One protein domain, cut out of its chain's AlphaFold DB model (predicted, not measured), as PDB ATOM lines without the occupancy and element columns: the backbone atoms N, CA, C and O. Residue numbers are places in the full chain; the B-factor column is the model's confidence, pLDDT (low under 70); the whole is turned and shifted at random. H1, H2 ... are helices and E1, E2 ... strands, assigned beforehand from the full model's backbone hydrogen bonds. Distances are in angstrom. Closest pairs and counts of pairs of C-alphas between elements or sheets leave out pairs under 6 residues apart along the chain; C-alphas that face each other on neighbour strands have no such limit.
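This is residues 6 to 189 of the 399 residues of an uncharacterized protein of Candidatus Schekmanbacteria bacterium RBG_13_48_7 (UniProt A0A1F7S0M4). With little regular structure, this elongated body has the long helix H5 with H3 and H4 side by side with parts of it, H2 packed on H4, and long loops. The 184 printed residues, 64 of them in named elements, hold H1 to H5, then E1: mostly helix, compact, radius of gyration 18.4 A, spans 55 by 33 by 32 A.

H5, residues 147 to 170, touches H3, residues 83 to 97, with residues 156 to 167 alone, the same way at a shallow tilt of 14 degrees; closest C-alphas Ala 87 and Cys 160, 5.5 A. H4, residues 108 to 116, forms a helical hairpin with H5; closest C-alphas Ile 109 and Val 153, 5.8 A. H2, residues 68 to 74, touches H4; closest C-alphas Ala 70 and Ala 115, 5.6 A. H1, residues 6 to 10, touches no helix; E1, residues 179 to 182, pairs with no named strand. In all five helices every O i to N i+4 pair is within hydrogen-bond range.

H5 spans 34.7 A from C-alpha 147 at (13.311, 32.924, 31.352); H3 spans 20.5 A. E1 ends at C-alpha 182 (12.350, 20.585, 49.168).

The printed part has no cut. Links H1 to H2 and H4 to H5 are long. pLDDT is under 70 at residues 14, 43 to 66 and 132 to 134.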
ATOM      1  N   TRP A   6      -0.744  11.807  39.027       83.38
ATOM      2  CA  TRP A   6      -0.078  10.507  39.118       83.38
ATOM      3  C   TRP A   6       0.700  10.307  40.427       83.38
ATOM      4  O   TRP A   6       0.767   9.182  40.913       83.38
ATOM      5  N   VAL A   7       1.242  11.369  41.041       84.00
ATOM      6  CA  VAL A   7       1.918  11.277  42.351       84.00
ATOM      7  C   VAL A   7       0.908  10.918  43.439       84.00
ATOM      8  O   VAL A   7       1.198  10.106  44.313       84.00
ATOM      9  N   GLY A   8      -0.301  11.482  43.364       82.56
ATOM     10  CA  GLY A   8      -1.394  11.109  44.258       82.56
ATOM     11  C   GLY A   8      -1.799   9.648  44.074       82.56
ATOM     12  O   GLY A   8      -2.024   8.943  45.052       82.56
ATOM     13  N   ASP A   9      -1.837   9.164  42.834       83.56
ATOM     14  CA  ASP A   9      -2.193   7.774  42.548       83.56
ATOM     15  C   ASP A   9      -1.138   6.757  43.025       83.56
ATOM     16  O   ASP A   9      -1.508   5.631  43.348       83.56
ATOM     17  N   LEU A  10       0.141   7.138  43.165       81.44
ATOM     18  CA  LEU A  10       1.179   6.258  43.732       81.44
ATOM     19  C   LEU A  10       0.947   5.904  45.205       81.44
ATOM     20  O   LEU A  10       1.364   4.837  45.653       81.44
ATOM     21  N   VAL A  11       0.310   6.800  45.959       81.62
ATOM     22  CA  VAL A  11       0.033   6.618  47.396       81.62
ATOM     23  C   VAL A  11      -1.431   6.292  47.673       81.62
ATOM     24  O   VAL A  11      -1.831   6.126  48.825       81.62
ATOM     25  N   ARG A  12      -2.247   6.199  46.620       79.50
ATOM     26  CA  ARG A  12      -3.645   5.794  46.701       79.50
ATOM     27  C   ARG A  12      -3.696   4.276  46.815       79.50
ATOM     28  O   ARG A  12      -3.816   3.573  45.817       79.50
ATOM     29  N   ASP A  13      -3.594   3.776  48.037       74.81
ATOM     30  CA  ASP A  13      -3.756   2.357  48.315       74.81
ATOM     31  C   ASP A  13      -5.075   2.053  49.037       74.81
ATOM     32  O   ASP A  13      -5.679   2.897  49.699       74.81
ATOM     33  N   ASP A  14      -5.527   0.805  48.914       66.69
ATOM     34  CA  ASP A  14      -6.682   0.298  49.665       66.69
ATOM     35  C   ASP A  14      -6.343   0.074  51.154       66.69
ATOM     36  O   ASP A  14      -7.199  -0.363  51.926       66.69
ATOM     37  N   SER A  15      -5.092   0.323  51.571       72.81
ATOM     38  CA  SER A  15      -4.646   0.091  52.949       72.81
ATOM     39  C   SER A  15      -5.094   1.198  53.905       72.81
ATOM     40  O   SER A  15      -5.118   0.977  55.117       72.81
ATOM     41  N   GLY A  16      -5.499   2.355  53.367       72.06
ATOM     42  CA  GLY A  16      -5.944   3.503  54.153       72.06
ATOM     43  C   GLY A  16      -4.787   4.262  54.798       72.06
ATOM     44  O   GLY A  16      -4.983   4.899  55.826       72.06
ATOM     45  N   THR A  17      -3.580   4.184  54.224       82.44
ATOM     46  CA  THR A  17      -2.410   4.913  54.748       82.44
ATOM     47  C   THR A  17      -2.544   6.429  54.560       82.44
ATOM     48  O   THR A  17      -1.978   7.197  55.335       82.44
ATOM     49  N   VAL A  18      -3.303   6.872  53.553       86.44
ATOM     50  CA  VAL A  18      -3.591   8.287  53.292       86.44
ATOM     51  C   VAL A  18      -5.091   8.534  53.419       86.44
ATOM     52  O   VAL A  18      -5.871   7.981  52.646       86.44
ATOM     53  N   ASP A  19      -5.487   9.397  54.356       88.00
ATOM     54  CA  ASP A  19      -6.903   9.709  54.601       88.00
ATOM     55  C   ASP A  19      -7.533  10.481  53.436       88.00
ATOM     56  O   ASP A  19      -8.635  10.172  52.982       88.00
ATOM     57  N   ILE A  20      -6.831  11.511  52.948       90.69
ATOM     58  CA  ILE A  20      -7.338  12.415  51.915       90.69
ATOM     59  C   ILE A  20      -6.235  12.731  50.908       90.69
ATOM     60  O   ILE A  20      -5.158  13.221  51.243       90.69
ATOM     61  N   ILE A  21      -6.550  12.510  49.635       90.19
ATOM     62  CA  ILE A  21      -5.752  12.955  48.495       90.19
ATOM     63  C   ILE A  21      -6.614  13.924  47.711       90.19
ATOM     64  O   ILE A  21      -7.727  13.577  47.315       90.19
ATOM     65  N   ALA A  22      -6.074  15.108  47.450       91.81
ATOM     66  CA  ALA A  22      -6.664  16.005  46.481       91.81
ATOM     67  C   ALA A  22      -5.654  16.426  45.412       91.81
ATOM     68  O   ALA A  22      -4.513  16.807  45.705       91.81
ATOM     69  N   GLY A  23      -6.121  16.306  44.176       92.12
ATOM     70  CA  GLY A  23      -5.503  16.727  42.930       92.12
ATOM     71  C   GLY A  23      -6.571  17.344  42.027       92.12
ATOM     72  O   GLY A  23      -7.745  17.453  42.407       92.12
ATOM     73  N   GLY A  24      -6.170  17.797  40.842       90.75
ATOM     74  CA  GLY A  24      -7.056  18.580  39.982       90.75
ATOM     75  C   GLY A  24      -8.313  17.815  39.544       90.75
ATOM     76  O   GLY A  24      -9.378  18.415  39.393       90.75
ATOM     77  N   GLU A  25      -8.220  16.494  39.375       92.38
ATOM     78  CA  GLU A  25      -9.352  15.650  38.981       92.38
ATOM     79  C   GLU A  25     -10.197  15.189  40.175       92.38
ATOM     80  O   GLU A  25     -11.425  15.162  40.085       92.38
ATOM     81  N   LYS A  26      -9.555  14.832  41.292       91.62
ATOM     82  CA  LYS A  26     -10.207  14.242  42.468       91.62
ATOM     83  C   LYS A  26      -9.918  15.082  43.705       91.62
ATOM     84  O   LYS A  26      -8.771  15.172  44.124       91.62
ATOM     85  N   HIS A  27     -10.951  15.649  44.320       94.50
ATOM     86  CA  HIS A  27     -10.837  16.461  45.534       94.50
ATOM     87  C   HIS A  27     -12.153  16.460  46.342       94.50
ATOM     88  O   HIS A  27     -13.209  16.168  45.777       94.50
ATOM     89  N   PRO A  28     -12.113  16.754  47.659       95.62
ATOM     90  CA  PRO A  28     -13.309  16.934  48.484       95.62
ATOM     91  C   PRO A  28     -14.259  18.024  47.965       95.62
ATOM     92  O   PRO A  28     -13.814  19.009  47.383       95.62
ATOM     93  N   GLU A  29     -15.557  17.905  48.270       97.06
ATOM     94  CA  GLU A  29     -16.614  18.822  47.788       97.06
ATOM     95  C   GLU A  29     -16.417  20.296  48.192       97.06
ATOM     96  O   GLU A  29     -16.964  21.195  47.555       97.06
ATOM     97  N   TYR A  30     -15.652  20.563  49.254       96.50
ATOM     98  CA  TYR A  30     -15.358  21.922  49.728       96.50
ATOM     99  C   TYR A  30     -14.167  22.586  49.012       96.50
ATOM    100  O   TYR A  30     -13.828  23.736  49.314       96.50
ATOM    101  N   ILE A  31     -13.525  21.879  48.080       96.88
ATOM    102  CA  ILE A  31     -12.479  22.394  47.195       96.88
ATOM    103  C   ILE A  31     -13.107  22.573  45.810       96.88
ATOM    104  O   ILE A  31     -13.780  21.680  45.307       96.88
ATOM    105  N   SER A  32     -12.947  23.745  45.200       95.62
ATOM    106  CA  SER A  32     -13.446  23.997  43.844       95.62
ATOM    107  C   SER A  32     -12.557  23.334  42.795       95.62
ATOM    108  O   SER A  32     -11.353  23.227  43.005       95.62
ATOM    109  N   GLU A  33     -13.114  22.981  41.635       96.12
ATOM    110  CA  GLU A  33     -12.310  22.504  40.501       96.12
ATOM    111  C   GLU A  33     -11.278  23.563  40.053       96.12
ATOM    112  O   GLU A  33     -11.576  24.765  40.103       96.12
ATOM    113  N   PRO A  34     -10.081  23.150  39.595       95.00
ATOM    114  CA  PRO A  34      -9.087  24.077  39.066       95.00
ATOM    115  C   PRO A  34      -9.532  24.657  37.716       95.00
ATOM    116  O   PRO A  34     -10.165  23.983  36.898       95.00
ATOM    117  N   LEU A  35      -9.188  25.922  37.475       93.19
ATOM    118  CA  LEU A  35      -9.552  26.646  36.257       93.19
ATOM    119  C   LEU A  35      -8.483  26.494  35.173       93.19
ATOM    120  O   LEU A  35      -7.326  26.202  35.454       93.19
ATOM    121  N   ILE A  36      -8.877  26.711  33.916       91.44
ATOM    122  CA  ILE A  36      -7.927  26.834  32.801       91.44
ATOM    123  C   ILE A  36      -7.066  28.079  33.030       91.44
ATOM    124  O   ILE A  36      -7.591  29.130  33.399       91.44
ATOM    125  N   TYR A  37      -5.771  27.963  32.756       89.25
ATOM    126  CA  TYR A  37      -4.788  29.028  32.939       89.25
ATOM    127  C   TYR A  37      -3.723  28.983  31.833       89.25
ATOM    128  O   TYR A  37      -3.703  28.071  30.998       89.25
ATOM    129  N   ASN A  38      -2.850  29.988  31.810       88.62
ATOM    130  CA  ASN A  38      -1.683  30.025  30.938       88.62
ATOM    131  C   ASN A  38      -0.453  29.593  31.743       88.62
ATOM    132  O   ASN A  38      -0.044  30.277  32.676       88.62
ATOM    133  N   LEU A  39       0.153  28.459  31.390       88.62
ATOM    134  CA  LEU A  39       1.366  28.000  32.064       88.62
ATOM    135  C   LEU A  39       2.507  29.016  31.859       88.62
ATOM    136  O   LEU A  39       2.822  29.356  30.718       88.62
ATOM    137  N   GLY A  40       3.129  29.472  32.951       87.38
ATOM    138  CA  GLY A  40       4.186  30.497  32.923       87.38
ATOM    139  C   GLY A  40       3.685  31.945  33.049       87.38
ATOM    140  O   GLY A  40       4.484  32.878  32.971       87.38
ATOM    141  N   ASP A  41       2.377  32.142  33.219       85.12
ATOM    142  CA  ASP A  41       1.730  33.453  33.335       85.12
ATOM    143  C   ASP A  41       0.676  33.422  34.464       85.12
ATOM    144  O   ASP A  41      -0.518  33.237  34.204       85.12
ATOM    145  N   PRO A  42       1.124  33.491  35.732       71.81
ATOM    146  CA  PRO A  42       0.253  33.329  36.889       71.81
ATOM    147  C   PRO A  42      -0.747  34.486  37.008       71.81
ATOM    148  O   PRO A  42      -0.425  35.653  36.781       71.81
ATOM    149  N   GLN A  43      -1.980  34.187  37.432       67.69
ATOM    150  CA  GLN A  43      -3.112  35.141  37.433       67.69
ATOM    151  C   GLN A  43      -2.993  36.310  38.439       67.69
ATOM    152  O   GLN A  43      -3.941  37.072  38.641       67.69
ATOM    153  N   ASN A  44      -1.867  36.432  39.140       53.50
ATOM    154  CA  ASN A  44      -1.672  37.326  40.281       53.50
ATOM    155  C   ASN A  44      -1.171  38.730  39.911       53.50
ATOM    156  O   ASN A  44      -1.152  39.608  40.776       53.50
ATOM    157  N   THR A  45      -0.844  38.993  38.649       50.88
ATOM    158  CA  THR A  45      -0.623  40.365  38.208       50.88
ATOM    159  C   THR A  45      -1.990  41.027  38.008       50.88
ATOM    160  O   THR A  45      -2.848  40.501  37.294       50.88
ATOM    161  N   GLU A  46      -2.209  42.216  38.592       45.59
ATOM    162  CA  GLU A  46      -3.363  43.099  38.284       45.59
ATOM    163  C   GLU A  46      -3.523  43.356  36.764       45.59
ATOM    164  O   GLU A  46      -4.530  43.906  36.317       45.59
ATOM    165  N   ASN A  47      -2.540  42.913  35.976       47.16
ATOM    166  CA  ASN A  47      -2.418  43.032  34.547       47.16
ATOM    167  C   ASN A  47      -2.728  41.762  33.730       47.16
ATOM    168  O   ASN A  47      -2.870  41.917  32.527       47.16
ATOM    169  N   SER A  48      -2.895  40.551  34.277       45.47
ATOM    170  CA  SER A  48      -2.979  39.304  33.465       45.47
ATOM    171  C   SER A  48      -4.098  39.265  32.397       45.47
ATOM    172  O   SER A  48      -4.009  38.546  31.406       45.47
ATOM    173  N   LEU A  49      -5.156  40.075  32.546       41.97
ATOM    174  CA  LEU A  49      -6.237  40.221  31.553       41.97
ATOM    175  C   LEU A  49      -6.148  41.504  30.705       41.97
ATOM    176  O   LEU A  49      -6.880  41.639  29.720       41.97
ATOM    177  N   THR A  50      -5.301  42.466  31.085       42.91
ATOM    178  CA  THR A  50      -5.147  43.776  30.416       42.91
ATOM    179  C   THR A  50      -3.778  43.995  29.781       42.91
ATOM    180  O   THR A  50      -3.655  44.868  28.917       42.91
ATOM    181  N   GLU A  51      -2.780  43.184  30.133       49.12
ATOM    182  CA  GLU A  51      -1.596  42.901  29.331       49.12
ATOM    183  C   GLU A  51      -2.074  42.180  28.070       49.12
ATOM    184  O   GLU A  51      -1.928  40.987  27.835       49.12
ATOM    185  N   ASN A  52      -2.625  42.978  27.161       44.09
ATOM    186  CA  ASN A  52      -2.187  42.811  25.801       44.09
ATOM    187  C   ASN A  52      -0.656  42.938  25.862       44.09
ATOM    188  O   ASN A  52      -0.141  44.054  25.804       44.09
ATOM    189  N   ASP A  53       0.056  41.813  25.858       48.97
ATOM    190  CA  ASP A  53       1.463  41.711  25.423       48.97
ATOM    191  C   ASP A  53       1.671  42.290  23.997       48.97
ATOM    192  O   ASP A  53       2.764  42.308  23.446       48.97
ATOM    193  N   ASN A  54       0.595  42.794  23.377       41.50
ATOM    194  CA  ASN A  54       0.546  43.561  22.142       41.50
ATOM    195  C   ASN A  54       0.348  45.087  22.337       41.50
ATOM    196  O   ASN A  54       0.152  45.795  21.346       41.50
ATOM    197  N   SER A  55       0.294  45.619  23.565       40.09
ATOM    198  CA  SER A  55      -0.173  46.996  23.840       40.09
ATOM    199  C   SER A  55       0.803  48.105  23.436       40.09
ATOM    200  O   SER A  55       0.393  49.259  23.303       40.09
ATOM    201  N   ASP A  56       2.055  47.779  23.139       41.59
ATOM    202  CA  ASP A  56       3.026  48.717  22.574       41.59
ATOM    203  C   ASP A  56       3.065  48.688  21.031       41.59
ATOM    204  O   ASP A  56       3.742  49.512  20.407       41.59
ATOM    205  N   GLY A  57       2.311  47.782  20.389       42.84
ATOM    206  CA  GLY A  57       2.192  47.681  18.932       42.84
ATOM    207  C   GLY A  57       3.529  47.481  18.204       42.84
ATOM    208  O   GLY A  57       3.602  47.718  16.994       42.84
ATOM    209  N   ARG A  58       4.594  47.098  18.925       40.88
ATOM    210  CA  ARG A  58       5.974  47.021  18.415       40.88
ATOM    211  C   ARG A  58       6.682  45.701  18.710       40.88
ATOM    212  O   ARG A  58       7.688  45.439  18.044       40.88
ATOM    213  N   ALA A  59       6.139  44.828  19.559       41.56
ATOM    214  CA  ALA A  59       6.643  43.467  19.748       41.56
ATOM    215  C   ALA A  59       6.369  42.569  18.518       41.56
ATOM    216  O   ALA A  59       5.528  41.676  18.502       41.56
ATOM    217  N   THR A  60       7.124  42.781  17.437       39.97
ATOM    218  CA  THR A  60       7.158  41.906  16.245       39.97
ATOM    219  C   THR A  60       7.992  40.628  16.452       39.97
ATOM    220  O   THR A  60       8.409  39.975  15.499       39.97
ATOM    221  N   ARG A  61       8.161  40.210  17.707       42.69
ATOM    222  CA  ARG A  61       8.553  38.871  18.172       42.69
ATOM    223  C   ARG A  61       7.741  38.672  19.456       42.69
ATOM    224  O   ARG A  61       8.077  39.290  20.443       42.69
ATOM    225  N   THR A  62       6.597  37.990  19.515       43.84
ATOM    226  CA  THR A  62       6.367  36.568  19.194       43.84
ATOM    227  C   THR A  62       7.555  35.655  19.511       43.84
ATOM    228  O   THR A  62       7.802  34.696  18.784       43.84
ATOM    229  N   GLN A  63       8.277  35.903  20.609       47.81
ATOM    230  CA  GLN A  63       8.855  34.784  21.357       47.81
ATOM    231  C   GLN A  63       7.663  34.153  22.063       47.81
ATOM    232  O   GLN A  63       7.039  34.714  22.955       47.81
ATOM    233  N   ARG A  64       7.139  33.134  21.397       50.50
ATOM    234  CA  ARG A  64       5.785  32.682  21.614       50.50
ATOM    235  C   ARG A  64       5.716  31.989  22.979       50.50
ATOM    236  O   ARG A  64       6.401  30.991  23.174       50.50
ATOM    237  N   LEU A  65       4.715  32.339  23.784       55.06
ATOM    238  CA  LEU A  65       4.011  31.401  24.673       55.06
ATOM    239  C   LEU A  65       3.340  30.251  23.859       55.06
ATOM    240  O   LEU A  65       2.199  29.867  24.095       55.06
ATOM    241  N   SER A  66       3.991  29.735  22.808       62.81
ATOM    242  CA  SER A  66       3.494  28.665  21.936       62.81
ATOM    243  C   SER A  66       4.268  27.373  22.076       62.81
ATOM    244  O   SER A  66       4.290  26.602  21.118       62.81
ATOM    245  N   SER A  67       4.890  27.130  23.224       82.81
ATOM    246  CA  SER A  67       5.103  25.737  23.583       82.81
ATOM    247  C   SER A  67       3.722  25.070  23.556       82.81
ATOM    248  O   SER A  67       2.796  25.508  24.252       82.81
ATOM    249  N   GLU A  68       3.524  24.108  22.655       85.94
ATOM    250  CA  GLU A  68       2.243  23.402  22.588       85.94
ATOM    251  C   GLU A  68       2.055  22.554  23.855       85.94
ATOM    252  O   GLU A  68       0.927  22.419  24.327       85.94
ATOM    253  N   LEU A  69       3.152  22.113  24.477       88.31
ATOM    254  CA  LEU A  69       3.223  21.503  25.798       88.31
ATOM    255  C   LEU A  69       2.658  22.439  26.868       88.31
ATOM    256  O   LEU A  69       1.717  22.049  27.556       88.31
ATOM    257  N   ALA A  70       3.139  23.685  26.950       89.94
ATOM    258  CA  ALA A  70       2.619  24.661  27.912       89.94
ATOM    259  C   ALA A  70       1.117  24.917  27.729       89.94
ATOM    260  O   ALA A  70       0.344  24.892  28.689       89.94
ATOM    261  N   LYS A  71       0.673  25.099  26.476       89.25
ATOM    262  CA  LYS A  71      -0.754  25.258  26.155       89.25
ATOM    263  C   LYS A  71      -1.566  24.021  26.521       89.25
ATOM    264  O   LYS A  71      -2.716  24.158  26.930       89.25
ATOM    265  N   SER A  72      -1.016  22.831  26.296       91.00
ATOM    266  CA  SER A  72      -1.677  21.561  26.600       91.00
ATOM    267  C   SER A  72      -1.872  21.410  28.107       91.00
ATOM    268  O   SER A  72      -2.992  21.160  28.556       91.00
ATOM    269  N   MET A  73      -0.819  21.664  28.888       91.81
ATOM    270  CA  MET A  73      -0.850  21.619  30.350       91.81
ATOM    271  C   MET A  73      -1.857  22.630  30.917       91.81
ATOM    272  O   MET A  73      -2.773  22.233  31.632       91.81
ATOM    273  N   GLY A  74      -1.795  23.901  30.499       90.50
ATOM    274  CA  GLY A  74      -2.721  24.941  30.979       90.50
ATOM    275  C   GLY A  74      -4.200  24.697  30.625       90.50
ATOM    276  O   GLY A  74      -5.106  25.107  31.352       90.50
ATOM    277  N   LYS A  75      -4.473  23.963  29.534       93.06
ATOM    278  CA  LYS A  75      -5.829  23.526  29.133       93.06
ATOM    279  C   LYS A  75      -6.302  22.248  29.820       93.06
ATOM    280  O   LYS A  75      -7.469  21.883  29.662       93.06
ATOM    281  N   THR A  76      -5.431  21.568  30.558       93.75
ATOM    282  CA  THR A  76      -5.740  20.335  31.291       93.75
ATOM    283  C   THR A  76      -5.494  20.510  32.795       93.75
ATOM    284  O   THR A  76      -4.800  19.702  33.411       93.75
ATOM    285  N   PRO A  77      -6.119  21.518  33.440       93.69
ATOM    286  CA  PRO A  77      -5.865  21.848  34.845       93.69
ATOM    287  C   PRO A  77      -6.274  20.736  35.821       93.69
ATOM    288  O   PRO A  77      -5.834  20.720  36.962       93.69
ATOM    289  N   LYS A  78      -7.087  19.766  35.382       94.12
ATOM    290  CA  LYS A  78      -7.377  18.558  36.169       94.12
ATOM    291  C   LYS A  78      -6.149  17.655  36.334       94.12
ATOM    292  O   LYS A  78      -6.023  16.984  37.348       94.12
ATOM    293  N   THR A  79      -5.249  17.656  35.354       92.12
ATOM    294  CA  THR A  79      -3.999  16.883  35.372       92.12
ATOM    295  C   THR A  79      -2.831  17.718  35.894       92.12
ATOM    296  O   THR A  79      -2.009  17.191  36.640       92.12
ATOM    297  N   TYR A  80      -2.793  19.004  35.529       93.75
ATOM    298  CA  TYR A  80      -1.738  19.958  35.887       93.75
ATOM    299  C   TYR A  80      -2.351  21.235  36.487       93.75
ATOM    300  O   TYR A  80      -2.401  22.258  35.800       93.75
ATOM    301  N   PRO A  81      -2.899  21.205  37.713       94.56
ATOM    302  CA  PRO A  81      -3.432  22.415  38.332       94.56
ATOM    303  C   PRO A  81      -2.314  23.435  38.608       94.56
ATOM    304  O   PRO A  81      -1.172  23.058  38.855       94.56
ATOM    305  N   GLU A  82      -2.656  24.724  38.565       94.19
ATOM    306  CA  GLU A  82      -1.758  25.835  38.922       94.19
ATOM    307  C   GLU A  82      -1.407  25.797  40.420       94.19
ATOM    308  O   GLU A  82      -2.240  25.415  41.250       94.19
ATOM    309  N   ASP A  83      -0.199  26.238  40.781       96.12
ATOM    310  CA  ASP A  83       0.300  26.192  42.162       96.12
ATOM    311  C   ASP A  83      -0.583  26.982  43.133       96.12
ATOM    312  O   ASP A  83      -0.818  26.537  44.261       96.12
ATOM    313  N   ARG A  84      -1.182  28.082  42.669       95.69
ATOM    314  CA  ARG A  84      -2.164  28.844  43.443       95.69
ATOM    315  C   ARG A  84      -3.374  28.012  43.847       95.69
ATOM    316  O   ARG A  84      -3.774  28.029  45.011       95.69
ATOM    317  N   TRP A  85      -3.945  27.250  42.915       96.06
ATOM    318  CA  TRP A  85      -5.060  26.359  43.238       96.06
ATOM    319  C   TRP A  85      -4.640  25.317  44.280       96.06
ATOM    320  O   TRP A  85      -5.396  25.038  45.212       96.06
ATOM    321  N   ILE A  86      -3.424  24.772  44.162       97.19
ATOM    322  CA  ILE A  86      -2.888  23.773  45.095       97.19
ATOM    323  C   ILE A  86      -2.742  24.370  46.499       97.19
ATOM    324  O   ILE A  86      -3.135  23.727  47.476       97.19
ATOM    325  N   ALA A  87      -2.217  25.592  46.609       97.50
ATOM    326  CA  ALA A  87      -2.064  26.295  47.878       97.50
ATOM    327  C   ALA A  87      -3.418  26.627  48.518       97.50
ATOM    328  O   ALA A  87      -3.638  26.315  49.690       97.50
ATOM    329  N   GLU A  88      -4.369  27.158  47.746       97.38
ATOM    330  CA  GLU A  88      -5.732  27.427  48.217       97.38
ATOM    331  C   GLU A  88      -6.433  26.139  48.687       97.38
ATOM    332  O   GLU A  88      -7.101  26.123  49.727       97.38
ATOM    333  N   ALA A  89      -6.258  25.038  47.954       97.12
ATOM    334  CA  ALA A  89      -6.775  23.725  48.318       97.12
ATOM    335  C   ALA A  89      -6.133  23.195  49.614       97.12
ATOM    336  O   ALA A  89      -6.850  22.718  50.499       97.12
ATOM    337  N   ALA A  90      -4.812  23.334  49.771       97.75
ATOM    338  CA  ALA A  90      -4.098  22.973  50.997       97.75
ATOM    339  C   ALA A  90      -4.587  23.792  52.201       97.75
ATOM    340  O   ALA A  90      -4.891  23.225  53.248       97.75
ATOM    341  N   ILE A  91      -4.751  25.108  52.045       98.31
ATOM    342  CA  ILE A  91      -5.270  26.007  53.087       98.31
ATOM    343  C   ILE A  91      -6.681  25.598  53.520       98.31
ATOM    344  O   ILE A  91      -6.977  25.550  54.717       98.31
ATOM    345  N   ARG A  92      -7.571  25.283  52.571       97.88
ATOM    346  CA  ARG A  92      -8.934  24.811  52.882       97.88
ATOM    347  C   ARG A  92      -8.914  23.485  53.626       97.88
ATOM    348  O   ARG A  92      -9.633  23.342  54.612       97.88
ATOM    349  N   MET A  93      -8.082  22.547  53.183       96.88
ATOM    350  CA  MET A  93      -7.940  21.241  53.817       96.88
ATOM    351  C   MET A  93      -7.397  21.365  55.240       96.88
ATOM    352  O   MET A  93      -7.998  20.830  56.160       96.88
ATOM    353  N   ILE A  94      -6.336  22.147  55.454       97.25
ATOM    354  CA  ILE A  94      -5.772  22.387  56.790       97.25
ATOM    355  C   ILE A  94      -6.813  23.009  57.731       97.25
ATOM    356  O   ILE A  94      -6.869  22.650  58.902       97.25
ATOM    357  N   ASN A  95      -7.651  23.925  57.237       97.50
ATOM    358  CA  ASN A  95      -8.715  24.534  58.042       97.50
ATOM    359  C   ASN A  95      -9.893  23.596  58.341       97.50
ATOM    360  O   ASN A  95     -10.593  23.811  59.328       97.50
ATOM    361  N   THR A  96     -10.151  22.618  57.473       97.56
ATOM    362  CA  THR A  96     -11.337  21.751  57.561       97.56
ATOM    363  C   THR A  96     -11.031  20.449  58.288       97.56
ATOM    364  O   THR A  96     -11.806  20.038  59.146       97.56
ATOM    365  N   GLU A  97      -9.901  19.829  57.954       96.88
ATOM    366  CA  GLU A  97      -9.524  18.477  58.378       96.88
ATOM    367  C   GLU A  97      -8.504  18.475  59.518       96.88
ATOM    368  O   GLU A  97      -8.403  17.490  60.238       96.88
ATOM    369  N   ASP A  98      -7.757  19.571  59.681       96.12
ATOM    370  CA  ASP A  98      -6.693  19.720  60.679       96.12
ATOM    371  C   ASP A  98      -5.696  18.538  60.731       96.12
ATOM    372  O   ASP A  98      -5.571  17.875  61.761       96.12
ATOM    373  N   PRO A  99      -5.003  18.231  59.617       95.50
ATOM    374  CA  PRO A  99      -4.202  17.018  59.514       95.50
ATOM    375  C   PRO A  99      -2.923  17.085  60.362       95.50
ATOM    376  O   PRO A  99      -2.226  18.100  60.369       95.50
ATOM    377  N   ASP A 100      -2.546  15.955  60.970       92.44
ATOM    378  CA  ASP A 100      -1.254  15.789  61.659       92.44
ATOM    379  C   ASP A 100      -0.058  15.795  60.683       92.44
ATOM    380  O   ASP A 100       1.060  16.165  61.046       92.44
ATOM    381  N   LEU A 101      -0.287  15.375  59.432       92.94
ATOM    382  CA  LEU A 101       0.705  15.319  58.361       92.94
ATOM    383  C   LEU A 101       0.079  15.786  57.045       92.94
ATOM    384  O   LEU A 101      -0.937  15.256  56.602       92.94
ATOM    385  N   CYS A 102       0.715  16.754  56.390       95.06
ATOM    386  CA  CYS A 102       0.263  17.279  55.108       95.06
ATOM    387  C   CYS A 102       1.423  17.336  54.112       95.06
ATOM    388  O   CYS A 102       2.473  17.905  54.408       95.06
ATOM    389  N   TYR A 103       1.205  16.786  52.918       95.31
ATOM    390  CA  TYR A 103       2.095  16.952  51.772       95.31
ATOM    391  C   TYR A 103       1.467  17.929  50.783       95.31
ATOM    392  O   TYR A 103       0.312  17.751  50.376       95.31
ATOM    393  N   VAL A 104       2.234  18.936  50.373       97.00
ATOM    394  CA  VAL A 104       1.837  19.914  49.359       97.00
ATOM    395  C   VAL A 104       2.893  19.913  48.264       97.00
ATOM    396  O   VAL A 104       4.024  20.320  48.501       97.00
ATOM    397  N   LEU A 105       2.525  19.430  47.079       96.69
ATOM    398  CA  LEU A 105       3.391  19.441  45.902       96.69
ATOM    399  C   LEU A 105       2.975  20.585  44.979       96.69
ATOM    400  O   LEU A 105       2.003  20.440  44.237       96.69
ATOM    401  N   LEU A 106       3.722  21.687  45.036       96.44
ATOM    402  CA  LEU A 106       3.689  22.761  44.043       96.44
ATOM    403  C   LEU A 106       4.520  22.297  42.837       96.44
ATOM    404  O   LEU A 106       5.713  22.037  42.975       96.44
ATOM    405  N   ALA A 107       3.879  22.092  41.688       94.06
ATOM    406  CA  ALA A 107       4.483  21.457  40.511       94.06
ATOM    407  C   ALA A 107       4.706  22.434  39.346       94.06
ATOM    408  O   ALA A 107       5.210  22.033  38.294       94.06
ATOM    409  N   GLY A 108       4.319  23.702  39.506       95.56
ATOM    410  CA  GLY A 108       4.359  24.708  38.453       95.56
ATOM    411  C   GLY A 108       5.757  24.901  37.876       95.56
ATOM    412  O   GLY A 108       5.906  24.917  36.655       95.56
ATOM    413  N   ILE A 109       6.783  24.992  38.731       96.56
ATOM    414  CA  ILE A 109       8.172  25.218  38.292       96.56
ATOM    415  C   ILE A 109       8.617  24.118  37.322       96.56
ATOM    416  O   ILE A 109       9.104  24.428  36.238       96.56
ATOM    417  N   ASP A 110       8.400  22.851  37.667       96.62
ATOM    418  CA  ASP A 110       8.773  21.719  36.816       96.62
ATOM    419  C   ASP A 110       8.052  21.753  35.455       96.62
ATOM    420  O   ASP A 110       8.685  21.744  34.394       96.62
ATOM    421  N   ASN A 111       6.722  21.901  35.482       95.38
ATOM    422  CA  ASN A 111       5.896  21.957  34.274       95.38
ATOM    423  C   ASN A 111       6.350  23.086  33.329       95.38
ATOM    424  O   ASN A 111       6.502  22.884  32.121       95.38
ATOM    425  N   VAL A 112       6.586  24.282  33.876       95.56
ATOM    426  CA  VAL A 112       7.033  25.458  33.114       95.56
ATOM    427  C   VAL A 112       8.422  25.226  32.549       95.56
ATOM    428  O   VAL A 112       8.661  25.518  31.378       95.56
ATOM    429  N   GLN A 113       9.348  24.683  33.335       96.62
ATOM    430  CA  GLN A 113      10.710  24.509  32.858       96.62
ATOM    431  C   GLN A 113      10.834  23.395  31.811       96.62
ATOM    432  O   GLN A 113      11.699  23.486  30.943       96.62
ATOM    433  N   HIS A 114       9.964  22.380  31.796       95.81
ATOM    434  CA  HIS A 114       9.886  21.459  30.655       95.81
ATOM    435  C   HIS A 114       9.550  22.181  29.341       95.81
ATOM    436  O   HIS A 114      10.148  21.895  28.297       95.81
ATOM    437  N   ALA A 115       8.633  23.150  29.396       94.38
ATOM    438  CA  ALA A 115       8.210  23.933  28.240       94.38
ATOM    439  C   ALA A 115       9.207  25.035  27.841       94.38
ATOM    440  O   ALA A 115       9.382  25.288  26.646       94.38
ATOM    441  N   TYR A 116       9.867  25.667  28.815       94.69
ATOM    442  CA  TYR A 116      10.607  26.921  28.624       94.69
ATOM    443  C   TYR A 116      12.078  26.887  29.068       94.69
ATOM    444  O   TYR A 116      12.774  27.891  28.934       94.69
ATOM    445  N   GLY A 117      12.593  25.747  29.533       95.62
ATOM    446  CA  GLY A 117      13.977  25.610  29.995       95.62
ATOM    447  C   GLY A 117      14.181  26.085  31.435       95.62
ATOM    448  O   GLY A 117      13.235  26.443  32.127       95.62
ATOM    449  N   ALA A 118      15.426  26.066  31.907       96.56
ATOM    450  CA  ALA A 118      15.804  26.444  33.267       96.56
ATOM    451  C   ALA A 118      16.376  27.875  33.337       96.56
ATOM    452  O   ALA A 118      17.156  28.298  32.481       96.56
ATOM    453  N   ALA A 119      16.021  28.614  34.392       95.38
ATOM    454  CA  ALA A 119      16.428  30.010  34.612       95.38
ATOM    455  C   ALA A 119      17.508  30.190  35.701       95.38
ATOM    456  O   ALA A 119      17.912  31.313  35.996       95.38
ATOM    457  N   ASP A 120      17.975  29.093  36.299       93.50
ATOM    458  CA  ASP A 120      18.876  29.055  37.459       93.50
ATOM    459  C   ASP A 120      20.354  29.338  37.129       93.50
ATOM    460  O   ASP A 120      21.174  29.457  38.038       93.50
ATOM    461  N   ARG A 121      20.697  29.470  35.841       94.12
ATOM    462  CA  ARG A 121      22.066  29.676  35.332       94.12
ATOM    463  C   ARG A 121      22.170  30.969  34.524       94.12
ATOM    464  O   ARG A 121      22.091  30.919  33.296       94.12
ATOM    465  N   PRO A 122      22.305  32.143  35.171       93.19
ATOM    466  CA  PRO A 122      22.302  33.439  34.490       93.19
ATOM    467  C   PRO A 122      23.340  33.559  33.369       93.19
ATOM    468  O   PRO A 122      23.113  34.273  32.400       93.19
ATOM    469  N   GLU A 123      24.461  32.849  33.472       95.19
ATOM    470  CA  GLU A 123      25.518  32.800  32.460       95.19
ATOM    471  C   GLU A 123      25.097  32.150  31.132       95.19
ATOM    472  O   GLU A 123      25.769  32.347  30.118       95.19
ATOM    473  N   GLU A 124      24.002  31.387  31.117       95.44
ATOM    474  CA  GLU A 124      23.432  30.797  29.900       95.44
ATOM    475  C   GLU A 124      22.473  31.739  29.173       95.44
ATOM    476  O   GLU A 124      22.042  31.430  28.061       95.44
ATOM    477  N   TRP A 125      22.148  32.879  29.784       94.94
ATOM    478  CA  TRP A 125      21.197  33.851  29.272       94.94
ATOM    479  C   TRP A 125      21.913  35.126  28.835       94.94
ATOM    480  O   TRP A 125      22.828  35.624  29.489       94.94
ATOM    481  N   THR A 126      21.496  35.669  27.696       92.75
ATOM    482  CA  THR A 126      21.903  36.999  27.244       92.75
ATOM    483  C   THR A 126      20.680  37.898  27.207       92.75
ATOM    484  O   THR A 126      19.783  37.647  26.405       92.75
ATOM    485  N   ASP A 127      20.701  38.944  28.033       85.38
ATOM    486  CA  ASP A 127      19.732  40.042  28.026       85.38
ATOM    487  C   ASP A 127      20.185  41.096  26.996       85.38
ATOM    488  O   ASP A 127      21.231  41.736  27.178       85.38
ATOM    489  N   PRO A 128      19.468  41.269  25.871       79.81
ATOM    490  CA  PRO A 128      19.780  42.313  24.899       79.81
ATOM    491  C   PRO A 128      19.511  43.725  25.442       79.81
ATOM    492  O   PRO A 128      19.992  44.700  24.852       79.81
ATOM    493  N   GLY A 129      18.748  43.841  26.530       74.31
ATOM    494  CA  GLY A 129      18.342  45.078  27.174       74.31
ATOM    495  C   GLY A 129      17.402  45.904  26.310       74.31
ATOM    496  O   GLY A 129      17.479  47.136  26.359       74.31
ATOM    497  N   THR A 130      16.574  45.279  25.459       76.50
ATOM    498  CA  THR A 130      15.715  46.023  24.527       76.50
ATOM    499  C   THR A 130      14.629  46.759  25.314       76.50
ATOM    500  O   THR A 130      13.728  46.126  25.863       76.50
ATOM    501  N   PRO A 131      14.643  48.107  25.365       71.25
ATOM    502  CA  PRO A 131      13.693  48.831  26.200       71.25
ATOM    503  C   PRO A 131      12.253  48.577  25.751       71.25
ATOM    504  O   PRO A 131      11.908  48.831  24.595       71.25
ATOM    505  N   GLY A 132      11.415  48.125  26.683       63.28
ATOM    506  CA  GLY A 132       9.992  47.875  26.450       63.28
ATOM    507  C   GLY A 132       9.661  46.515  25.837       63.28
ATOM    508  O   GLY A 132       8.489  46.272  25.583       63.28
ATOM    509  N   VAL A 133      10.642  45.631  25.619       67.38
ATOM    510  CA  VAL A 133      10.364  44.242  25.234       67.38
ATOM    511  C   VAL A 133      10.437  43.380  26.482       67.38
ATOM    512  O   VAL A 133      11.509  43.151  27.029       67.38
ATOM    513  N   LEU A 134       9.279  42.917  26.937       65.81
ATOM    514  CA  LEU A 134       9.205  41.845  27.917       65.81
ATOM    515  C   LEU A 134       9.611  40.560  27.175       65.81
ATOM    516  O   LEU A 134       9.048  40.275  26.117       65.81
ATOM    517  N   ARG A 135      10.567  39.789  27.710       75.56
ATOM    518  CA  ARG A 135      10.993  38.470  27.184       75.56
ATOM    519  C   ARG A 135      11.867  38.479  25.914       75.56
ATOM    520  O   ARG A 135      11.626  37.697  24.996       75.56
ATOM    521  N   ASP A 136      12.893  39.329  25.836       79.25
ATOM    522  CA  ASP A 136      13.915  39.253  24.772       79.25
ATOM    523  C   ASP A 136      15.192  38.490  25.166       79.25
ATOM    524  O   ASP A 136      16.108  38.361  24.341       79.25
ATOM    525  N   ASP A 137      15.219  37.932  26.379       88.19
ATOM    526  CA  ASP A 137      16.254  37.024  26.864       88.19
ATOM    527  C   ASP A 137      16.457  35.841  25.904       88.19
ATOM    528  O   ASP A 137      15.513  35.232  25.381       88.19
ATOM    529  N   LYS A 138      17.726  35.499  25.660       92.44
ATOM    530  CA  LYS A 138      18.110  34.357  24.818       92.44
ATOM    531  C   LYS A 138      18.978  33.386  25.583       92.44
ATOM    532  O   LYS A 138      20.032  33.779  26.085       92.44
ATOM    533  N   ASN A 139      18.576  32.120  25.595       95.44
ATOM    534  CA  ASN A 139      19.414  31.045  26.098       95.44
ATOM    535  C   ASN A 139      20.391  30.572  25.008       95.44
ATOM    536  O   ASN A 139      20.024  30.444  23.841       95.44
ATOM    537  N   ILE A 140      21.641  30.291  25.378       96.00
ATOM    538  CA  ILE A 140      22.679  29.858  24.426       96.00
ATOM    539  C   ILE A 140      22.453  28.455  23.838       96.00
ATOM    540  O   ILE A 140      23.042  28.140  22.802       96.00
ATOM    541  N   TYR A 141      21.653  27.608  24.493       95.69
ATOM    542  CA  TYR A 141      21.382  26.231  24.072       95.69
ATOM    543  C   TYR A 141      20.066  26.091  23.312       95.69
ATOM    544  O   TYR A 141      19.990  25.255  22.414       95.69
ATOM    545  N   ASN A 142      19.041  26.875  23.653       94.56
ATOM    546  CA  ASN A 142      17.708  26.714  23.082       94.56
ATOM    547  C   ASN A 142      17.001  28.057  22.861       94.56
ATOM    548  O   ASN A 142      16.626  28.742  23.809       94.56
ATOM    549  N   ASP A 143      16.759  28.393  21.594       90.69
ATOM    550  CA  ASP A 143      16.068  29.626  21.194       90.69
ATOM    551  C   ASP A 143      14.576  29.652  21.599       90.69
ATOM    552  O   ASP A 143      13.931  30.698  21.491       90.69
ATOM    553  N   LEU A 144      14.007  28.516  22.029       89.81
ATOM    554  CA  LEU A 144      12.632  28.408  22.535       89.81
ATOM    555  C   LEU A 144      12.520  28.655  24.044       89.81
ATOM    556  O   LEU A 144      11.405  28.691  24.563       89.81
ATOM    557  N   ALA A 145      13.645  28.802  24.746       93.31
ATOM    558  CA  ALA A 145      13.635  29.044  26.178       93.31
ATOM    559  C   ALA A 145      13.068  30.434  26.518       93.31
ATOM    560  O   ALA A 145      13.327  31.409  25.810       93.31
ATOM    561  N   ASP A 146      12.303  30.512  27.608       91.88
ATOM    562  CA  ASP A 146      11.666  31.736  28.111       91.88
ATOM    563  C   ASP A 146      11.935  31.857  29.614       91.88
ATOM    564  O   ASP A 146      11.350  31.150  30.437       91.88
ATOM    565  N   ARG A 147      12.868  32.742  29.969       92.75
ATOM    566  CA  ARG A 147      13.311  32.924  31.352       92.75
ATOM    567  C   ARG A 147      12.232  33.553  32.226       92.75
ATOM    568  O   ARG A 147      12.075  33.144  33.373       92.75
ATOM    569  N   GLU A 148      11.492  34.522  31.695       89.56
ATOM    570  CA  GLU A 148      10.484  35.275  32.449       89.56
ATOM    571  C   GLU A 148       9.326  34.368  32.865       89.56
ATOM    572  O   GLU A 148       8.901  34.407  34.017       89.56
ATOM    573  N   ALA A 149       8.886  33.467  31.977       90.25
ATOM    574  CA  ALA A 149       7.867  32.470  32.311       90.25
ATOM    575  C   ALA A 149       8.269  31.605  33.521       90.25
ATOM    576  O   ALA A 149       7.452  31.329  34.400       90.25
ATOM    577  N   VAL A 150       9.544  31.206  33.593       94.19
ATOM    578  CA  VAL A 150      10.093  30.427  34.712       94.19
ATOM    579  C   VAL A 150      10.161  31.268  35.985       94.19
ATOM    580  O   VAL A 150       9.734  30.804  37.040       94.19
ATOM    581  N   LEU A 151      10.671  32.502  35.906       92.88
ATOM    582  CA  LEU A 151      10.781  33.394  37.066       92.88
ATOM    583  C   LEU A 151       9.411  33.744  37.659       92.88
ATOM    584  O   LEU A 151       9.275  33.770  38.882       92.88
ATOM    585  N   ASN A 152       8.396  33.937  36.816       90.94
ATOM    586  CA  ASN A 152       7.022  34.176  37.251       90.94
ATOM    587  C   ASN A 152       6.489  33.038  38.124       90.94
ATOM    588  O   ASN A 152       5.905  33.288  39.177       90.94
ATOM    589  N   VAL A 153       6.718  31.786  37.725       93.56
ATOM    590  CA  VAL A 153       6.209  30.632  38.481       93.56
ATOM    591  C   VAL A 153       7.077  30.300  39.695       93.56
ATOM    592  O   VAL A 153       6.556  29.844  40.707       93.56
ATOM    593  N   VAL A 154       8.369  30.639  39.679       95.38
ATOM    594  CA  VAL A 154       9.180  30.652  40.911       95.38
ATOM    595  C   VAL A 154       8.621  31.667  41.916       95.38
ATOM    596  O   VAL A 154       8.502  31.354  43.100       95.38
ATOM    597  N   HIS A 155       8.249  32.865  41.457       94.31
ATOM    598  CA  HIS A 155       7.638  33.881  42.314       94.31
ATOM    599  C   HIS A 155       6.271  33.438  42.849       94.31
ATOM    600  O   HIS A 155       5.977  33.634  44.027       94.31
ATOM    601  N   GLU A 156       5.451  32.794  42.016       94.38
ATOM    602  CA  GLU A 156       4.186  32.207  42.455       94.38
ATOM    603  C   GLU A 156       4.390  31.121  43.517       94.38
ATOM    604  O   GLU A 156       3.708  31.154  44.540       94.38
ATOM    605  N   ALA A 157       5.336  30.198  43.322       95.50
ATOM    606  CA  ALA A 157       5.623  29.146  44.293       95.50
ATOM    607  C   ALA A 157       6.069  29.715  45.655       95.50
ATOM    608  O   ALA A 157       5.655  29.202  46.700       95.50
ATOM    609  N   ASP A 158       6.861  30.795  45.658       96.62
ATOM    610  CA  ASP A 158       7.245  31.530  46.874       96.62
ATOM    611  C   ASP A 158       6.019  32.132  47.581       96.62
ATOM    612  O   ASP A 158       5.809  31.887  48.773       96.62
ATOM    613  N   MET A 159       5.150  32.833  46.844       96.31
ATOM    614  CA  MET A 159       3.913  33.404  47.397       96.31
ATOM    615  C   MET A 159       2.973  32.328  47.952       96.31
ATOM    616  O   MET A 159       2.531  32.433  49.095       96.31
ATOM    617  N   CYS A 160       2.724  31.266  47.186       96.62
ATOM    618  CA  CYS A 160       1.885  30.131  47.578       96.62
ATOM    619  C   CYS A 160       2.391  29.464  48.864       96.62
ATOM    620  O   CYS A 160       1.616  29.153  49.772       96.62
ATOM    621  N   SER A 161       3.709  29.281  48.973       97.06
ATOM    622  CA  SER A 161       4.339  28.760  50.188       97.06
ATOM    623  C   SER A 161       4.164  29.722  51.365       97.06
ATOM    624  O   SER A 161       3.828  29.300  52.475       97.06
ATOM    625  N   GLY A 162       4.336  31.025  51.123       97.44
ATOM    626  CA  GLY A 162       4.108  32.089  52.098       97.44
ATOM    627  C   GLY A 162       2.693  32.078  52.677       97.44
ATOM    628  O   GLY A 162       2.543  32.125  53.897       97.44
ATOM    629  N   GLU A 163       1.668  31.931  51.835       97.94
ATOM    630  CA  GLU A 163       0.261  31.870  52.259       97.94
ATOM    631  C   GLU A 163      -0.025  30.665  53.170       97.94
ATOM    632  O   GLU A 163      -0.703  30.795  54.195       97.94
ATOM    633  N   ILE A 164       0.539  29.494  52.852       97.94
ATOM    634  CA  ILE A 164       0.433  28.301  53.707       97.94
ATOM    635  C   ILE A 164       1.119  28.553  55.058       97.94
ATOM    636  O   ILE A 164       0.576  28.217  56.114       97.94
ATOM    637  N   PHE A 165       2.300  29.174  55.060       97.81
ATOM    638  CA  PHE A 165       3.008  29.501  56.300       97.81
ATOM    639  C   PHE A 165       2.267  30.546  57.136       97.81
ATOM    640  O   PHE A 165       2.232  30.430  58.363       97.81
ATOM    641  N   ASP A 166       1.641  31.533  56.504       98.38
ATOM    642  CA  ASP A 166       0.818  32.530  57.180       98.38
ATOM    643  C   ASP A 166      -0.420  31.906  57.821       98.38
ATOM    644  O   ASP A 166      -0.755  32.259  58.957       98.38
ATOM    645  N   LEU A 167      -1.032  30.902  57.182       98.12
ATOM    646  CA  LEU A 167      -2.069  30.099  57.825       98.12
ATOM    647  C   LEU A 167      -1.534  29.446  59.108       98.12
ATOM    648  O   LEU A 167      -2.129  29.628  60.173       98.12
ATOM    649  N   LEU A 168      -0.399  28.743  59.048       97.69
ATOM    650  CA  LEU A 168       0.194  28.100  60.230       97.69
ATOM    651  C   LEU A 168       0.532  29.113  61.336       97.69
ATOM    652  O   LEU A 168       0.326  28.826  62.518       97.69
ATOM    653  N   ARG A 169       1.013  30.312  60.981       98.19
ATOM    654  CA  ARG A 169       1.281  31.400  61.939       98.19
ATOM    655  C   ARG A 169      -0.002  31.916  62.575       98.19
ATOM    656  O   ARG A 169      -0.039  32.082  63.790       98.19
ATOM    657  N   SER A 170      -1.058  32.120  61.788       98.12
ATOM    658  CA  SER A 170      -2.356  32.593  62.287       98.12
ATOM    659  C   SER A 170      -2.995  31.617  63.284       98.12
ATOM    660  O   SER A 170      -3.705  32.036  64.198       98.12
ATOM    661  N   ARG A 171      -2.677  30.323  63.153       97.25
ATOM    662  CA  ARG A 171      -3.089  29.252  64.068       97.25
ATOM    663  C   ARG A 171      -2.163  29.086  65.280       97.25
ATOM    664  O   ARG A 171      -2.461  28.272  66.142       97.25
ATOM    665  N   ASN A 172      -1.079  29.862  65.372       97.19
ATOM    666  CA  ASN A 172       0.028  29.699  66.327       97.19
ATOM    667  C   ASN A 172       0.771  28.355  66.225       97.19
ATOM    668  O   ASN A 172       1.524  28.015  67.127       97.19
ATOM    669  N   ASN A 173       0.629  27.628  65.114       96.31
ATOM    670  CA  ASN A 173       1.238  26.310  64.931       96.31
ATOM    671  C   ASN A 173       2.597  26.373  64.225       96.31
ATOM    672  O   ASN A 173       3.349  25.408  64.288       96.31
ATOM    673  N   PHE A 174       2.947  27.480  63.559       96.81
ATOM    674  CA  PHE A 174       4.179  27.566  62.757       96.81
ATOM    675  C   PHE A 174       5.441  27.199  63.554       96.81
ATOM    676  O   PHE A 174       6.267  26.429  63.079       96.81
ATOM    677  N   ASN A 175       5.590  27.715  64.778       95.81
ATOM    678  CA  ASN A 175       6.767  27.432  65.610       95.81
ATOM    679  C   ASN A 175       6.753  26.030  66.233       95.81
ATOM    680  O   ASN A 175       7.814  25.542  66.599       95.81
ATOM    681  N   ASP A 176       5.586  25.393  66.312       95.50
ATOM    682  CA  ASP A 176       5.407  24.058  66.888       95.50
ATOM    683  C   ASP A 176       5.394  22.953  65.814       95.50
ATOM    684  O   ASP A 176       5.348  21.768  66.136       95.50
ATOM    685  N   SER A 177       5.456  23.330  64.532       95.50
ATOM    686  CA  SER A 177       5.395  22.416  63.387       95.50
ATOM    687  C   SER A 177       6.785  22.029  62.882       95.50
ATOM    688  O   SER A 177       7.728  22.820  62.946       95.50
ATOM    689  N   ILE A 178       6.892  20.830  62.303       95.75
ATOM    690  CA  ILE A 178       8.019  20.443  61.445       95.75
ATOM    691  C   ILE A 178       7.617  20.778  60.009       95.75
ATOM    692  O   ILE A 178       6.680  20.196  59.473       95.75
ATOM    693  N   ILE A 179       8.316  21.724  59.393       96.31
ATOM    694  CA  ILE A 179       8.088  22.160  58.018       96.31
ATOM    695  C   ILE A 179       9.319  21.789  57.210       96.31
ATOM    696  O   ILE A 179      10.436  22.163  57.575       96.31
ATOM    697  N   VAL A 180       9.113  21.081  56.103       96.00
ATOM    698  CA  VAL A 180      10.177  20.786  55.147       96.00
ATOM    699  C   VAL A 180       9.768  21.245  53.767       96.00
ATOM    700  O   VAL A 180       8.726  20.860  53.249       96.00
ATOM    701  N   PHE A 181      10.619  22.089  53.201       96.31
ATOM    702  CA  PHE A 181      10.513  22.600  51.850       96.31
ATOM    703  C   PHE A 181      11.675  22.022  51.046       96.31
ATOM    704  O   PHE A 181      12.839  22.241  51.395       96.31
ATOM    705  N   LEU A 182      11.362  21.250  50.010       96.00
ATOM    706  CA  LEU A 182      12.350  20.585  49.168       96.00
ATOM    707  C   LEU A 182      11.879  20.499  47.714       96.00
ATOM    708  O   LEU A 182      10.703  20.727  47.436       96.00
ATOM    709  N   ALA A 183      12.791  20.124  46.823       95.31
ATOM    710  CA  ALA A 183      12.461  19.634  45.487       95.31
ATOM    711  C   ALA A 183      12.992  18.207  45.314       95.31
ATOM    712  O   ALA A 183      13.970  17.823  45.956       95.31
ATOM    713  N   ASP A 184      12.337  17.424  44.468       92.31
ATOM    714  CA  ASP A 184      12.758  16.079  44.074       92.31
ATOM    715  C   ASP A 184      13.947  16.114  43.106       92.31
ATOM    716  O   ASP A 184      14.859  15.299  43.227       92.31
ATOM    717  N   HIS A 185      13.976  17.089  42.198       94.75
ATOM    718  CA  HIS A 185      15.093  17.320  41.285       94.75
ATOM    719  C   HIS A 185      15.219  18.801  40.880       94.75
ATOM    720  O   HIS A 185      14.341  19.632  41.111       94.75
ATOM    721  N   GLY A 186      16.364  19.147  40.295       95.38
ATOM    722  CA  GLY A 186      16.575  20.389  39.553       95.38
ATOM    723  C   GLY A 186      16.168  20.237  38.086       95.38
ATOM    724  O   GLY A 186      15.557  19.246  37.706       95.38
ATOM    725  N   GLN A 187      16.564  21.192  37.243       96.56
ATOM    726  CA  GLN A 187      16.293  21.167  35.803       96.56
ATOM    727  C   GLN A 187      17.442  21.798  35.021       96.56
ATOM    728  O   GLN A 187      18.235  22.597  35.539       96.56
ATOM    729  N   VAL A 188      17.533  21.453  33.741       96.56
ATOM    730  CA  VAL A 188      18.472  22.051  32.797       96.56
ATOM    731  C   VAL A 188      17.800  22.439  31.494       96.56
ATOM    732  O   VAL A 188      16.938  21.713  31.012       96.56
ATOM    733  N   THR A 189      18.243  23.539  30.880       97.19
ATOM    734  CA  THR A 189      17.896  23.842  29.486       97.19
ATOM    735  C   THR A 189      18.655  22.904  28.553       97.19
ATOM    736  O   THR A 189      19.868  22.731  28.690       97.19
TER     737      THR A 189